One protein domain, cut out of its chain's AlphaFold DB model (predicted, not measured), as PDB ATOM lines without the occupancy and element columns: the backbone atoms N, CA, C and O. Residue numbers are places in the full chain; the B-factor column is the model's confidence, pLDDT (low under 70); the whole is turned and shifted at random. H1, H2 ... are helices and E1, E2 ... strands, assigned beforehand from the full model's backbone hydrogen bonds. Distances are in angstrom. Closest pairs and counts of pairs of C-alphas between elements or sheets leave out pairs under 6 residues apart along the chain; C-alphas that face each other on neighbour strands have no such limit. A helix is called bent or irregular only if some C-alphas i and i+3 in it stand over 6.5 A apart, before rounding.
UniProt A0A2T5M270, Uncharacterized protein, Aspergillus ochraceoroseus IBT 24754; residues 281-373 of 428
ATOM      1  N   LYS A 281     212.047 171.910 122.522       54.53
ATOM      2  CA  LYS A 281     211.744 173.004 123.467       54.53
ATOM      3  C   LYS A 281     212.009 174.383 122.846       54.53
ATOM      4  O   LYS A 281     213.154 174.821 122.782       54.53
ATOM      5  N   VAL A 282     210.954 175.108 122.465       59.59
ATOM      6  CA  VAL A 282     211.040 176.521 122.040       59.59
ATOM      7  C   VAL A 282     210.505 177.439 123.145       59.59
ATOM      8  O   VAL A 282     209.361 177.300 123.573       59.59
ATOM      9  N   GLN A 283     211.320 178.389 123.616       64.62
ATOM     10  CA  GLN A 283     210.886 179.412 124.574       64.62
ATOM     11  C   GLN A 283     210.340 180.633 123.824       64.62
ATOM     12  O   GLN A 283     211.041 181.226 123.007       64.62
ATOM     13  N   VAL A 284     209.096 181.015 124.120       67.25
ATOM     14  CA  VAL A 284     208.352 182.050 123.386       67.25
ATOM     15  C   VAL A 284     207.719 183.068 124.334       67.25
ATOM     16  O   VAL A 284     207.300 182.718 125.439       67.25
ATOM     17  N   GLN A 285     207.628 184.329 123.906       77.38
ATOM     18  CA  GLN A 285     206.877 185.363 124.620       77.38
ATOM     19  C   GLN A 285     205.460 185.452 124.046       77.38
ATOM     20  O   GLN A 285     205.282 185.737 122.864       77.38
ATOM     21  N   LEU A 286     204.456 185.220 124.893       79.75
ATOM     22  CA  LEU A 286     203.043 185.320 124.529       79.75
ATOM     23  C   LEU A 286     202.485 186.690 124.931       79.75
ATOM     24  O   LEU A 286     202.816 187.214 125.994       79.75
ATOM     25  N   ASN A 287     201.614 187.254 124.093       80.38
ATOM     26  CA  ASN A 287     200.939 188.522 124.365       80.38
ATOM     27  C   ASN A 287     199.584 188.272 125.043       80.38
ATOM     28  O   ASN A 287     198.795 187.457 124.565       80.38
ATOM     29  N   SER A 288     199.274 189.006 126.115       83.00
ATOM     30  CA  SER A 288     197.962 188.945 126.773       83.00
ATOM     31  C   SER A 288     196.836 189.335 125.809       83.00
ATOM     32  O   SER A 288     196.669 190.508 125.472       83.00
ATOM     33  N   ARG A 289     196.033 188.351 125.389       88.06
ATOM     34  CA  ARG A 289     194.826 188.543 124.572       88.06
ATOM     35  C   ARG A 289     193.687 187.632 125.025       88.06
ATOM     36  O   ARG A 289     193.898 186.667 125.760       88.06
ATOM     37  N   THR A 290     192.477 187.908 124.550       89.00
ATOM     38  CA  THR A 290     191.380 186.932 124.587       89.00
ATOM     39  C   THR A 290     191.582 185.942 123.445       89.00
ATOM     40  O   THR A 290     191.662 186.354 122.287       89.00
ATOM     41  N   ILE A 291     191.661 184.652 123.766       89.38
ATOM     42  CA  ILE A 291     191.624 183.572 122.774       89.38
ATOM     43  C   ILE A 291     190.171 183.179 122.508       89.38
ATOM     44  O   ILE A 291     189.334 183.265 123.409       89.38
ATOM     45  N   LEU A 292     189.860 182.739 121.290       87.69
ATOM     46  CA  LEU A 292     188.505 182.295 120.924       87.69
ATOM     47  C   LEU A 292     188.300 180.787 121.140       87.69
ATOM     48  O   LEU A 292     187.197 180.348 121.462       87.69
ATOM     49  N   SER A 293     189.361 179.999 120.963       87.25
ATOM     50  CA  SER A 293     189.389 178.537 121.105       87.25
ATOM     51  C   SER A 293     190.832 178.038 121.272       87.25
ATOM     52  O   SER A 293     191.785 178.802 121.125       87.25
ATOM     53  N   PHE A 294     191.022 176.742 121.522       85.94
ATOM     54  CA  PHE A 294     192.355 176.128 121.524       85.94
ATOM     55  C   PHE A 294     193.017 176.151 120.142       85.94
ATOM     56  O   PHE A 294     194.217 176.378 120.059       85.94
ATOM     57  N   ASN A 295     192.250 175.986 119.058       83.69
ATOM     58  CA  ASN A 295     192.797 176.072 117.701       83.69
ATOM     59  C   ASN A 295     193.195 177.513 117.334       83.69
ATOM     60  O   ASN A 295     194.223 177.722 116.698       83.69
ATOM     61  N   ASP A 296     192.417 178.506 117.777       86.00
ATOM     62  CA  ASP A 296     192.752 179.937 117.683       86.00
ATOM     63  C   ASP A 296     194.085 180.244 118.392       86.00
ATOM     64  O   ASP A 296     194.955 180.870 117.795       86.00
ATOM     65  N   PHE A 297     194.286 179.720 119.607       86.75
ATOM     66  CA  PHE A 297     195.545 179.854 120.352       86.75
ATOM     67  C   PHE A 297     196.729 179.130 119.682       86.75
ATOM     68  O   PHE A 297     197.789 179.723 119.495       86.75
ATOM     69  N   ILE A 298     196.556 177.866 119.265       84.00
ATOM     70  CA  ILE A 298     197.614 177.111 118.571       84.00
ATOM     71  C   ILE A 298     198.045 177.847 117.295       84.00
ATOM     72  O   ILE A 298     199.232 178.101 117.101       84.00
ATOM     73  N   THR A 299     197.094 178.197 116.425       80.38
ATOM     74  CA  THR A 299     197.407 178.694 115.073       80.38
ATOM     75  C   THR A 299     197.910 180.134 115.028       80.38
ATOM     76  O   THR A 299     198.698 180.446 114.138       80.38
ATOM     77  N   GLN A 300     197.504 181.002 115.963       81.62
ATOM     78  CA  GLN A 300     197.921 182.412 115.966       81.62
ATOM     79  C   GLN A 300     199.106 182.692 116.895       81.62
ATOM     80  O   GLN A 300     199.938 183.529 116.552       81.62
ATOM     81  N   ASP A 301     199.209 182.010 118.040       81.44
ATOM     82  CA  ASP A 301     200.202 182.348 119.068       81.44
ATOM     83  C   ASP A 301     201.327 181.308 119.207       81.44
ATOM     84  O   ASP A 301     202.414 181.666 119.655       81.44
ATOM     85  N   LEU A 302     201.105 180.037 118.834       81.94
ATOM     86  CA  LEU A 302     202.098 178.965 119.014       81.94
ATOM     87  C   LEU A 302     202.802 178.570 117.707       81.94
ATOM     88  O   LEU A 302     204.023 178.684 117.622       81.94
ATOM     89  N   LEU A 303     202.066 178.150 116.668       76.00
ATOM     90  CA  LEU A 303     202.667 177.685 115.403       76.00
ATOM     91  C   LEU A 303     203.607 178.707 114.735       76.00
ATOM     92  O   LEU A 303     204.682 178.290 114.296       76.00
ATOM     93  N   PRO A 304     203.293 180.021 114.667       74.06
ATOM     94  CA  PRO A 304     204.196 180.990 114.043       74.06
ATOM     95  C   PRO A 304     205.552 181.083 114.752       74.06
ATOM     96  O   PRO A 304     206.554 181.424 114.129       74.06
ATOM     97  N   LEU A 305     205.591 180.741 116.045       69.50
ATOM     98  CA  LEU A 305     206.777 180.805 116.894       69.50
ATOM     99  C   LEU A 305     207.556 179.476 116.944       69.50
ATOM    100  O   LEU A 305     208.678 179.461 117.442       69.50
ATOM    101  N   LEU A 306     207.026 178.392 116.360       64.12
ATOM    102  CA  LEU A 306     207.766 177.148 116.076       64.12
ATOM    103  C   LEU A 306     208.545 177.211 114.744       64.12
ATOM    104  O   LEU A 306     209.478 176.441 114.523       64.12
ATOM    105  N   ASN A 307     208.197 178.149 113.857       56.66
ATOM    106  CA  ASN A 307     208.814 178.307 112.537       56.66
ATOM    107  C   ASN A 307     210.047 179.259 112.399       56.66
ATOM    108  O   ASN A 307     210.532 179.374 111.275       56.66
ATOM    109  N   PRO A 308     210.634 179.925 113.430       51.56
ATOM    110  CA  PRO A 308     211.783 180.834 113.232       51.56
ATOM    111  C   PRO A 308     212.985 180.237 112.484       51.56
ATOM    112  O   PRO A 308     213.650 180.945 111.733       51.56
ATOM    113  N   ASN A 309     213.237 178.937 112.673       46.97
ATOM    114  CA  ASN A 309     214.343 178.196 112.059       46.97
ATOM    115  C   ASN A 309     213.858 177.064 111.119       46.97
ATOM    116  O   ASN A 309     214.654 176.209 110.739       46.97
ATOM    117  N   GLY A 310     212.567 177.021 110.759       48.28
ATOM    118  CA  GLY A 310     212.021 176.018 109.827       48.28
ATOM    119  C   GLY A 310     211.749 174.617 110.400       48.28
ATOM    120  O   GLY A 310     211.759 173.655 109.638       48.28
ATOM    121  N   HIS A 311     211.523 174.474 111.714       51.88
ATOM    122  CA  HIS A 311     211.337 173.161 112.361       51.88
ATOM    123  C   HIS A 311     210.007 172.483 112.003       51.88
ATOM    124  O   HIS A 311     209.970 171.272 111.801       51.88
ATOM    125  N   TYR A 312     208.921 173.256 111.893       62.41
ATOM    126  CA  TYR A 312     207.590 172.729 111.596       62.41
ATOM    127  C   TYR A 312     206.965 173.405 110.374       62.41
ATOM    128  O   TYR A 312     206.810 174.625 110.322       62.41
ATOM    129  N   ILE A 313     206.551 172.576 109.413       64.12
ATOM    130  CA  ILE A 313     205.757 172.960 108.246       64.12
ATOM    131  C   ILE A 313     204.409 172.248 108.367       64.12
ATOM    132  O   ILE A 313     204.357 171.017 108.350       64.12
ATOM    133  N   GLN A 314     203.334 173.030 108.483       67.75
ATOM    134  CA  GLN A 314     201.969 172.520 108.595       67.75
ATOM    135  C   GLN A 314     201.495 171.910 107.268       67.75
ATOM    136  O   GLN A 314     201.488 172.573 106.230       67.75
ATOM    137  N   GLU A 315     201.043 170.662 107.321       70.69
ATOM    138  CA  GLU A 315     200.461 169.915 106.208       70.69
ATOM    139  C   GLU A 315     198.949 169.718 106.400       70.69
ATOM    140  O   GLU A 315     198.414 169.779 107.506       70.69
ATOM    141  N   SER A 316     198.228 169.441 105.310       59.72
ATOM    142  CA  SER A 316     196.763 169.289 105.323       59.72
ATOM    143  C   SER A 316     196.248 168.047 106.069       59.72
ATOM    144  O   SER A 316     195.036 167.859 106.153       59.72
ATOM    145  N   GLY A 317     197.143 167.190 106.568       65.62
ATOM    146  CA  GLY A 317     196.827 166.044 107.422       65.62
ATOM    147  C   GLY A 317     197.073 166.277 108.918       65.62
ATOM    148  O   GLY A 317     196.768 165.389 109.712       65.62
ATOM    149  N   ASP A 318     197.630 167.426 109.320       74.00
ATOM    150  CA  ASP A 318     198.021 167.675 110.711       74.00
ATOM    151  C   ASP A 318     196.823 167.997 111.604       74.00
ATOM    152  O   ASP A 318     196.160 169.027 111.453       74.00
ATOM    153  N   SER A 319     196.583 167.129 112.587       76.50
ATOM    154  CA  SER A 319     195.692 167.407 113.709       76.50
ATOM    155  C   SER A 319     196.501 167.916 114.906       76.50
ATOM    156  O   SER A 319     197.612 167.458 115.171       76.50
ATOM    157  N   LEU A 320     195.970 168.935 115.586       81.06
ATOM    158  CA  LEU A 320     196.712 169.751 116.546       81.06
ATOM    159  C   LEU A 320     195.962 169.819 117.875       81.06
ATOM    160  O   LEU A 320     194.807 170.247 117.918       81.06
ATOM    161  N   GLN A 321     196.620 169.418 118.962       80.62
ATOM    162  CA  GLN A 321     196.010 169.335 120.290       80.62
ATOM    163  C   GLN A 321     196.907 169.957 121.371       80.62
ATOM    164  O   GLN A 321     198.132 169.936 121.268       80.62
ATOM    165  N   LEU A 322     196.299 170.496 122.434       83.31
ATOM    166  CA  LEU A 322     197.019 171.011 123.605       83.31
ATOM    167  C   LEU A 322     197.044 169.970 124.725       83.31
ATOM    168  O   LEU A 322     195.991 169.480 125.146       83.31
ATOM    169  N   ALA A 323     198.233 169.702 125.261       82.38
ATOM    170  CA  ALA A 323     198.428 168.891 126.455       82.38
ATOM    171  C   ALA A 323     199.020 169.711 127.612       82.38
ATOM    172  O   ALA A 323     199.841 170.610 127.423       82.38
ATOM    173  N   THR A 324     198.595 169.383 128.834       81.88
ATOM    174  CA  THR A 324     199.085 169.998 130.083       81.88
ATOM    175  C   THR A 324     200.442 169.431 130.503       81.88
ATOM    176  O   THR A 324     201.219 170.082 131.198       81.88
ATOM    177  N   SER A 325     200.711 168.186 130.105       76.88
ATOM    178  CA  SER A 325     201.905 167.415 130.441       76.88
ATOM    179  C   SER A 325     202.024 166.189 129.532       76.88
ATOM    180  O   SER A 325     201.046 165.768 128.910       76.88
ATOM    181  N   ILE A 326     203.217 165.596 129.483       70.38
ATOM    182  CA  ILE A 326     203.468 164.280 128.883       70.38
ATOM    183  C   ILE A 326     203.920 163.344 130.007       70.38
ATOM    184  O   ILE A 326     204.840 163.666 130.757       70.38
ATOM    185  N   ASN A 327     203.277 162.186 130.140       67.62
ATOM    186  CA  ASN A 327     203.565 161.193 131.175       67.62
ATOM    187  C   ASN A 327     203.837 159.838 130.510       67.62
ATOM    188  O   ASN A 327     202.994 159.334 129.773       67.62
ATOM    189  N   LYS A 328     205.028 159.260 130.729       62.88
ATOM    190  CA  LYS A 328     205.474 157.993 130.105       62.88
ATOM    191  C   LYS A 328     205.268 157.939 128.576       62.88
ATOM    192  O   LYS A 328     204.951 156.888 128.030       62.88
ATOM    193  N   LYS A 329     205.496 159.070 127.895       55.59
ATOM    194  CA  LYS A 329     205.314 159.283 126.440       55.59
ATOM    195  C   LYS A 329     203.857 159.336 125.943       55.59
ATOM    196  O   LYS A 329     203.649 159.425 124.739       55.59
ATOM    197  N   SER A 330     202.872 159.390 126.841       59.81
ATOM    198  CA  SER A 330     201.476 159.718 126.513       59.81
ATOM    199  C   SER A 330     201.158 161.181 126.878       59.81
ATOM    200  O   SER A 330     201.456 161.591 128.006       59.81
ATOM    201  N   PRO A 331     200.552 161.983 125.984       79.00
ATOM    202  CA  PRO A 331     200.093 163.332 126.313       79.00
ATOM    203  C   PRO A 331     198.840 163.316 127.202       79.00
ATOM    204  O   PRO A 331     197.964 162.466 127.056       79.00
ATOM    205  N   ILE A 332     198.733 164.289 128.110       80.25
ATOM    206  CA  ILE A 332     197.540 164.529 128.934       80.25
ATOM    207  C   ILE A 332     196.833 165.780 128.404       80.25
ATOM    208  O   ILE A 332     197.175 166.909 128.765       80.25
ATOM    209  N   PHE A 333     195.868 165.568 127.509       83.44
ATOM    210  CA  PHE A 333     195.121 166.629 126.830       83.44
ATOM    211  C   PHE A 333     194.270 167.487 127.781       83.44
ATOM    212  O   PHE A 333     193.827 167.036 128.840       83.44
ATOM    213  N   ILE A 334     194.018 168.739 127.392       82.94
ATOM    214  CA  ILE A 334     193.115 169.645 128.120       82.94
ATOM    215  C   ILE A 334     191.653 169.217 127.912       82.94
ATOM    216  O   ILE A 334     191.257 168.832 126.815       82.94
ATOM    217  N   SER A 335     190.823 169.329 128.958       79.50
ATOM    218  CA  SER A 335     189.385 169.031 128.870       79.50
ATOM    219  C   SER A 335     188.696 169.859 127.768       79.50
ATOM    220  O   SER A 335     188.787 171.090 127.802       79.50
ATOM    221  N   PRO A 336     187.916 169.244 126.853       78.38
ATOM    222  CA  PRO A 336     187.158 169.971 125.833       78.38
ATOM    223  C   PRO A 336     186.197 171.029 126.397       78.38
ATOM    224  O   PRO A 336     185.907 172.013 125.727       78.38
ATOM    225  N   GLN A 337     185.747 170.889 127.650       77.38
ATOM    226  CA  GLN A 337     184.895 171.878 128.331       77.38
ATOM    227  C   GLN A 337     185.608 173.216 128.606       77.38
ATOM    228  O   GLN A 337     184.958 174.229 128.868       77.38
ATOM    229  N   ALA A 338     186.943 173.233 128.556       78.44
ATOM    230  CA  ALA A 338     187.752 174.439 128.674       78.44
ATOM    231  C   ALA A 338     188.029 175.116 127.320       78.44
ATOM    232  O   ALA A 338     188.555 176.230 127.309       78.44
ATOM    233  N   ASN A 339     187.641 174.502 126.193       84.88
ATOM    234  CA  ASN A 339     187.746 175.086 124.856       84.88
ATOM    235  C   ASN A 339     186.639 176.135 124.637       84.88
ATOM    236  O   ASN A 339     185.603 175.868 124.029       84.88
ATOM    237  N   LYS A 340     186.847 177.328 125.195       86.12
ATOM    238  CA  LYS A 340     185.919 178.465 125.155       86.12
ATOM    239  C   LYS A 340     186.681 179.784 125.052       86.12
ATOM    240  O   LYS A 340     187.863 179.843 125.402       86.12
ATOM    241  N   ALA A 341     185.981 180.850 124.672       88.00
ATOM    242  CA  ALA A 341     186.542 182.194 124.705       88.00
ATOM    243  C   ALA A 341     186.904 182.605 126.147       88.00
ATOM    244  O   ALA A 341     186.054 182.561 127.040       88.00
ATOM    245  N   GLN A 342     188.168 182.968 126.380       89.81
ATOM    246  CA  GLN A 342     188.697 183.370 127.692       89.81
ATOM    247  C   GLN A 342     190.000 184.172 127.542       89.81
ATOM    248  O   GLN A 342     190.611 184.176 126.473       89.81
ATOM    249  N   ALA A 343     190.441 184.846 128.606       89.19
ATOM    250  CA  ALA A 343     191.756 185.484 128.630       89.19
ATOM    251  C   ALA A 343     192.870 184.424 128.605       89.19
ATOM    252  O   ALA A 343     192.796 183.427 129.327       89.19
ATOM    253  N   LEU A 344     193.918 184.653 127.809       86.56
ATOM    254  CA  LEU A 344     195.072 183.757 127.733       86.56
ATOM    255  C   LEU A 344     195.744 183.582 129.104       86.56
ATOM    256  O   LEU A 344     196.051 182.460 129.496       86.56
ATOM    257  N   ASP A 345     195.885 184.662 129.873       86.12
ATOM    258  CA  ASP A 345     196.448 184.626 131.226       86.12
ATOM    259  C   ASP A 345     195.666 183.722 132.192       86.12
ATOM    260  O   ASP A 345     196.274 183.068 133.039       86.12
ATOM    261  N   ASP A 346     194.338 183.631 132.052       86.94
ATOM    262  CA  ASP A 346     193.528 182.686 132.824       86.94
ATOM    263  C   ASP A 346     193.698 181.249 132.309       86.94
ATOM    264  O   ASP A 346     193.852 180.342 133.128       86.94
ATOM    265  N   LEU A 347     193.747 181.014 130.987       85.50
ATOM    266  CA  LEU A 347     194.027 179.673 130.447       85.50
ATOM    267  C   LEU A 347     195.366 179.142 130.985       85.50
ATOM    268  O   LEU A 347     195.417 178.043 131.539       85.50
ATOM    269  N   LEU A 348     196.431 179.940 130.858       85.56
ATOM    270  CA  LEU A 348     197.777 179.601 131.321       85.56
ATOM    271  C   LEU A 348     197.793 179.313 132.828       85.56
ATOM    272  O   LEU A 348     198.314 178.287 133.256       85.56
ATOM    273  N   LYS A 349     197.152 180.169 133.626       85.44
ATOM    274  CA  LYS A 349     197.068 180.056 135.091       85.44
ATOM    275  C   LYS A 349     196.254 178.856 135.592       85.44
ATOM    276  O   LYS A 349     196.579 178.343 136.661       85.44
ATOM    277  N   TYR A 350     195.188 178.445 134.897       83.25
ATOM    278  CA  TYR A 350     194.312 177.354 135.354       83.25
ATOM    279  C   TYR A 350     194.680 175.973 134.794       83.25
ATOM    280  O   TYR A 350     194.359 174.980 135.444       83.25
ATOM    281  N   TRP A 351     195.332 175.890 133.627       82.06
ATOM    282  CA  TRP A 351     195.555 174.610 132.928       82.06
ATOM    283  C   TRP A 351     197.018 174.208 132.751       82.06
ATOM    284  O   TRP A 351     197.281 173.031 132.511       82.06
ATOM    285  N   PHE A 352     197.970 175.134 132.889       83.81
ATOM    286  CA  PHE A 352     199.386 174.862 132.649       83.81
ATOM    287  C   PHE A 352     200.234 175.111 133.899       83.81
ATOM    288  O   PHE A 352     200.009 176.041 134.674       83.81
ATOM    289  N   SER A 353     201.246 174.269 134.103       80.69
ATOM    290  CA  SER A 353     202.188 174.422 135.206       80.69
ATOM    291  C   SER A 353     203.158 175.575 134.931       80.69
ATOM    292  O   SER A 353     203.817 175.628 133.890       80.69
ATOM    293  N   SER A 354     203.249 176.506 135.886       81.31
ATOM    294  CA  SER A 354     204.167 177.645 135.826       81.31
ATOM    295  C   SER A 354     205.344 177.488 136.784       81.31
ATOM    296  O   SER A 354     205.138 177.152 137.952       81.31
ATOM    297  N   HIS A 355     206.542 177.849 136.338       80.50
ATOM    298  CA  HIS A 355     207.702 178.080 137.196       80.50
ATOM    299  C   HIS A 355     208.165 179.543 137.094       80.50
ATOM    300  O   HIS A 355     207.689 180.304 136.249       80.50
ATOM    301  N   LYS A 356     209.066 179.962 137.990       77.31
ATOM    302  CA  LYS A 356     209.696 181.286 137.922       77.31
ATOM    303  C   LYS A 356     211.051 181.188 137.232       77.31
ATOM    304  O   LYS A 356     211.860 180.341 137.603       77.31
ATOM    305  N   SER A 357     211.293 182.085 136.285       70.25
ATOM    306  CA  SER A 357     212.617 182.359 135.730       70.25
ATOM    307  C   SER A 357     213.549 182.955 136.796       70.25
ATOM    308  O   SER A 357     213.089 183.523 137.793       70.25
ATOM    309  N   SER A 358     214.862 182.913 136.556       67.56
ATOM    310  CA  SER A 358     215.868 183.658 137.331       67.56
ATOM    311  C   SER A 358     215.653 185.180 137.281       67.56
ATOM    312  O   SER A 358     216.025 185.883 138.216       67.56
ATOM    313  N   THR A 359     214.989 185.678 136.234       69.12
ATOM    314  CA  THR A 359     214.524 187.069 136.073       69.12
ATOM    315  C   THR A 359     213.264 187.402 136.887       69.12
ATOM    316  O   THR A 359     212.848 188.556 136.935       69.12
ATOM    317  N   GLY A 360     212.631 186.413 137.531       72.06
ATOM    318  CA  GLY A 360     211.372 186.561 138.273       72.06
ATOM    319  C   GLY A 360     210.098 186.431 137.426       72.06
ATOM    320  O   GLY A 360     209.001 186.360 137.986       72.06
ATOM    321  N   GLU A 361     210.233 186.354 136.102       75.25
ATOM    322  CA  GLU A 361     209.138 186.155 135.144       75.25
ATOM    323  C   GLU A 361     208.477 184.775 135.299       75.25
ATOM    324  O   GLU A 361     209.098 183.821 135.778       75.25
ATOM    325  N   LYS A 362     207.207 184.646 134.889       79.06
ATOM    326  CA  LYS A 362     206.496 183.358 134.869       79.06
ATOM    327  C   LYS A 362     206.714 182.654 133.535       79.06
ATOM    328  O   LYS A 362     206.342 183.192 132.497       79.06
ATOM    329  N   LEU A 363     207.224 181.432 133.585       79.69
ATOM    330  CA  LEU A 363     207.356 180.548 132.431       79.69
ATOM    331  C   LEU A 363     206.344 179.405 132.567       79.69
ATOM    332  O   LEU A 363     206.271 178.772 133.621       79.69
ATOM    333  N   TYR A 364     205.559 179.157 131.519       82.44
ATOM    334  CA  TYR A 364     204.560 178.086 131.458       82.44
ATOM    335  C   TYR A 364     205.030 176.997 130.491       82.44
ATOM    336  O   TYR A 364     205.506 177.311 129.401       82.44
ATOM    337  N   HIS A 365     204.875 175.725 130.861       77.94
ATOM    338  CA  HIS A 365     205.122 174.617 129.934       77.94
ATOM    339  C   HIS A 365     203.853 174.306 129.146       77.94
ATOM    340  O   HIS A 365     202.854 173.902 129.732       77.94
ATOM    341  N   ILE A 366     203.905 174.485 127.827       80.06
ATOM    342  CA  ILE A 366     202.799 174.229 126.900       80.06
ATOM    343  C   ILE A 366     203.252 173.135 125.938       80.06
ATOM    344  O   ILE A 366     204.298 173.273 125.308       80.06
ATOM    345  N   TYR A 367     202.471 172.064 125.816       79.62
ATOM    346  CA  TYR A 367     202.749 170.979 124.879       79.62
ATOM    347  C   TYR A 367     201.751 171.054 123.721       79.62
ATOM    348  O   TYR A 367     200.549 170.868 123.923       79.62
ATOM    349  N   VAL A 368     202.252 171.331 122.515       78.62
ATOM    350  CA  VAL A 368     201.492 171.185 121.268       78.62
ATOM    351  C   VAL A 368     201.767 169.787 120.734       78.62
ATOM    352  O   VAL A 368     202.911 169.440 120.459       78.62
ATOM    353  N   ILE A 369     200.722 168.975 120.626       80.69
ATOM    354  CA  ILE A 369     200.789 167.628 120.067       80.69
ATOM    355  C   ILE A 369     200.361 167.710 118.604       80.69
ATOM    356  O   ILE A 369     199.296 168.254 118.304       80.69
ATOM    357  N   ILE A 370     201.214 167.200 117.716       75.56
ATOM    358  CA  ILE A 370     201.050 167.251 116.261       75.56
ATOM    359  C   ILE A 370     200.868 165.816 115.761       75.56
ATOM    360  O   ILE A 370     201.824 165.055 115.620       75.56
ATOM    361  N   GLU A 371     199.618 165.430 115.531       73.94
ATOM    362  CA  GLU A 371     199.226 164.103 115.060       73.94
ATOM    363  C   GLU A 371     198.981 164.169 113.544       73.94
ATOM    364  O   GLU A 371     197.901 164.542 113.073       73.94
ATOM    365  N   ARG A 372     200.028 163.847 112.770       70.38
ATOM    366  CA  ARG A 372     200.020 163.890 111.301       70.38
ATOM    367  C   ARG A 372     199.285 162.693 110.703       70.38
ATOM    368  O   ARG A 372     199.836 161.598 110.585       70.38
ATOM    369  N   THR A 373     198.058 162.923 110.249       56.56
ATOM    370  CA  THR A 373     197.268 161.944 109.496       56.56
ATOM    371  C   THR A 373     197.827 161.821 108.077       56.56
ATOM    372  O   THR A 373     197.543 162.644 107.204       56.56
TER     373      THR A 373
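AT A GLANCE: This is residues 281 to 373 of the 428 residues of an uncharacterized protein of Aspergillus ochraceoroseus IBT 24754 (UniProt A0A2T5M270). The last two strands, E4 and E5, follow one another as a long ribbon that takes part in two small sheets: E3 pairs with E4 at one end, and E1 pairs with E5 at the other. E1 then bends sharply away from E5 and folds back as a hairpin with E2, while H1 packs across E1 and E5 and the short H2 sits near the bend of E1 and near E4. The 93 printed residues include two named helices and five named strands, in the order H1 E1 E2 H2 E3 E4 E5, a mixed class; the sheets E2 E1 E5 and E3 E4 are antiparallel. The whole is compact, with a radius of gyration of the C-alphas of 13.4 A and spans of 39 by 33 by 31 A.

IN THESE COORDINATES: Begin at Lys 281; residues 281 to 293 hold no named element. Find C-alpha 294 at (192.355, 176.128, 121.524), where H1 begins and runs 16.4 A to residue 306. E1, residues 318 to 327, spans 22.2 A and bends by 91 degrees at residue 324. E2 follows at residues 330 to 333, then H2 at 344 to 351, 10.5 A long. Look next for E3 at 354 to 356 and E4 at 362 to 364. E5, residues 367 to 372, runs 15.6 A to C-alpha 372 at (200.020, 163.890, 111.301).

HOW THE PARTS SIT: Start with the strongly twisted sheet E2 E1 E5, whose inner strand is E1. E1 and E5 are antiparallel at 138 degrees, with N 321 and O 369 3.0 A apart, within hydrogen-bond range. The pairing is staggered: E1 pairs with E5 over residues 318 to 323 and with E2 over 323 to 327. In the hairpin E1 and E2, N 332 and O 325 are 2.9 A apart. H1 is on one face of this sheet, making two layers, a helix over a sheet. Its height is 9.3 A, and on the local plane it runs across the strands, at 85 degrees to E1; its closest C-alpha pair with E1 is Phe 294 and Leu 322, 7.2 A. H1 is only just irregular: C-alphas 300 and 303 are 6.7 A apart. H2 is not on the sheet, but only just, with 4 pairs of C-alphas within 10 A; its closest C-alphas to E1 are those of Trp 351 and Thr 324, 6.5 A, and to E4 those of Leu 348 and Tyr 364, 7.0 A. H1 and H2 are only just apart, at 8.4 A. In the hairpin E3 and E4, N 355 and O 363 are 2.9 A apart; E4 runs on into E5 at 25 degrees. Residues 290 to 291 pair antiparallel with 342 to 343. Every O i to N i+4 pair is within hydrogen-bond range in H2, and 6 of 9 in H1.

THE WHOLE: The C-alphas farthest apart are those of Thr 359 and Thr 373, 40.4 A. The printed part has no cut. The link from H1 to E1, 11 residues, is long. Mean pLDDT of the printed part is 76.1; 23 residues are under 70, among them 305 to 314 and 281 to 284.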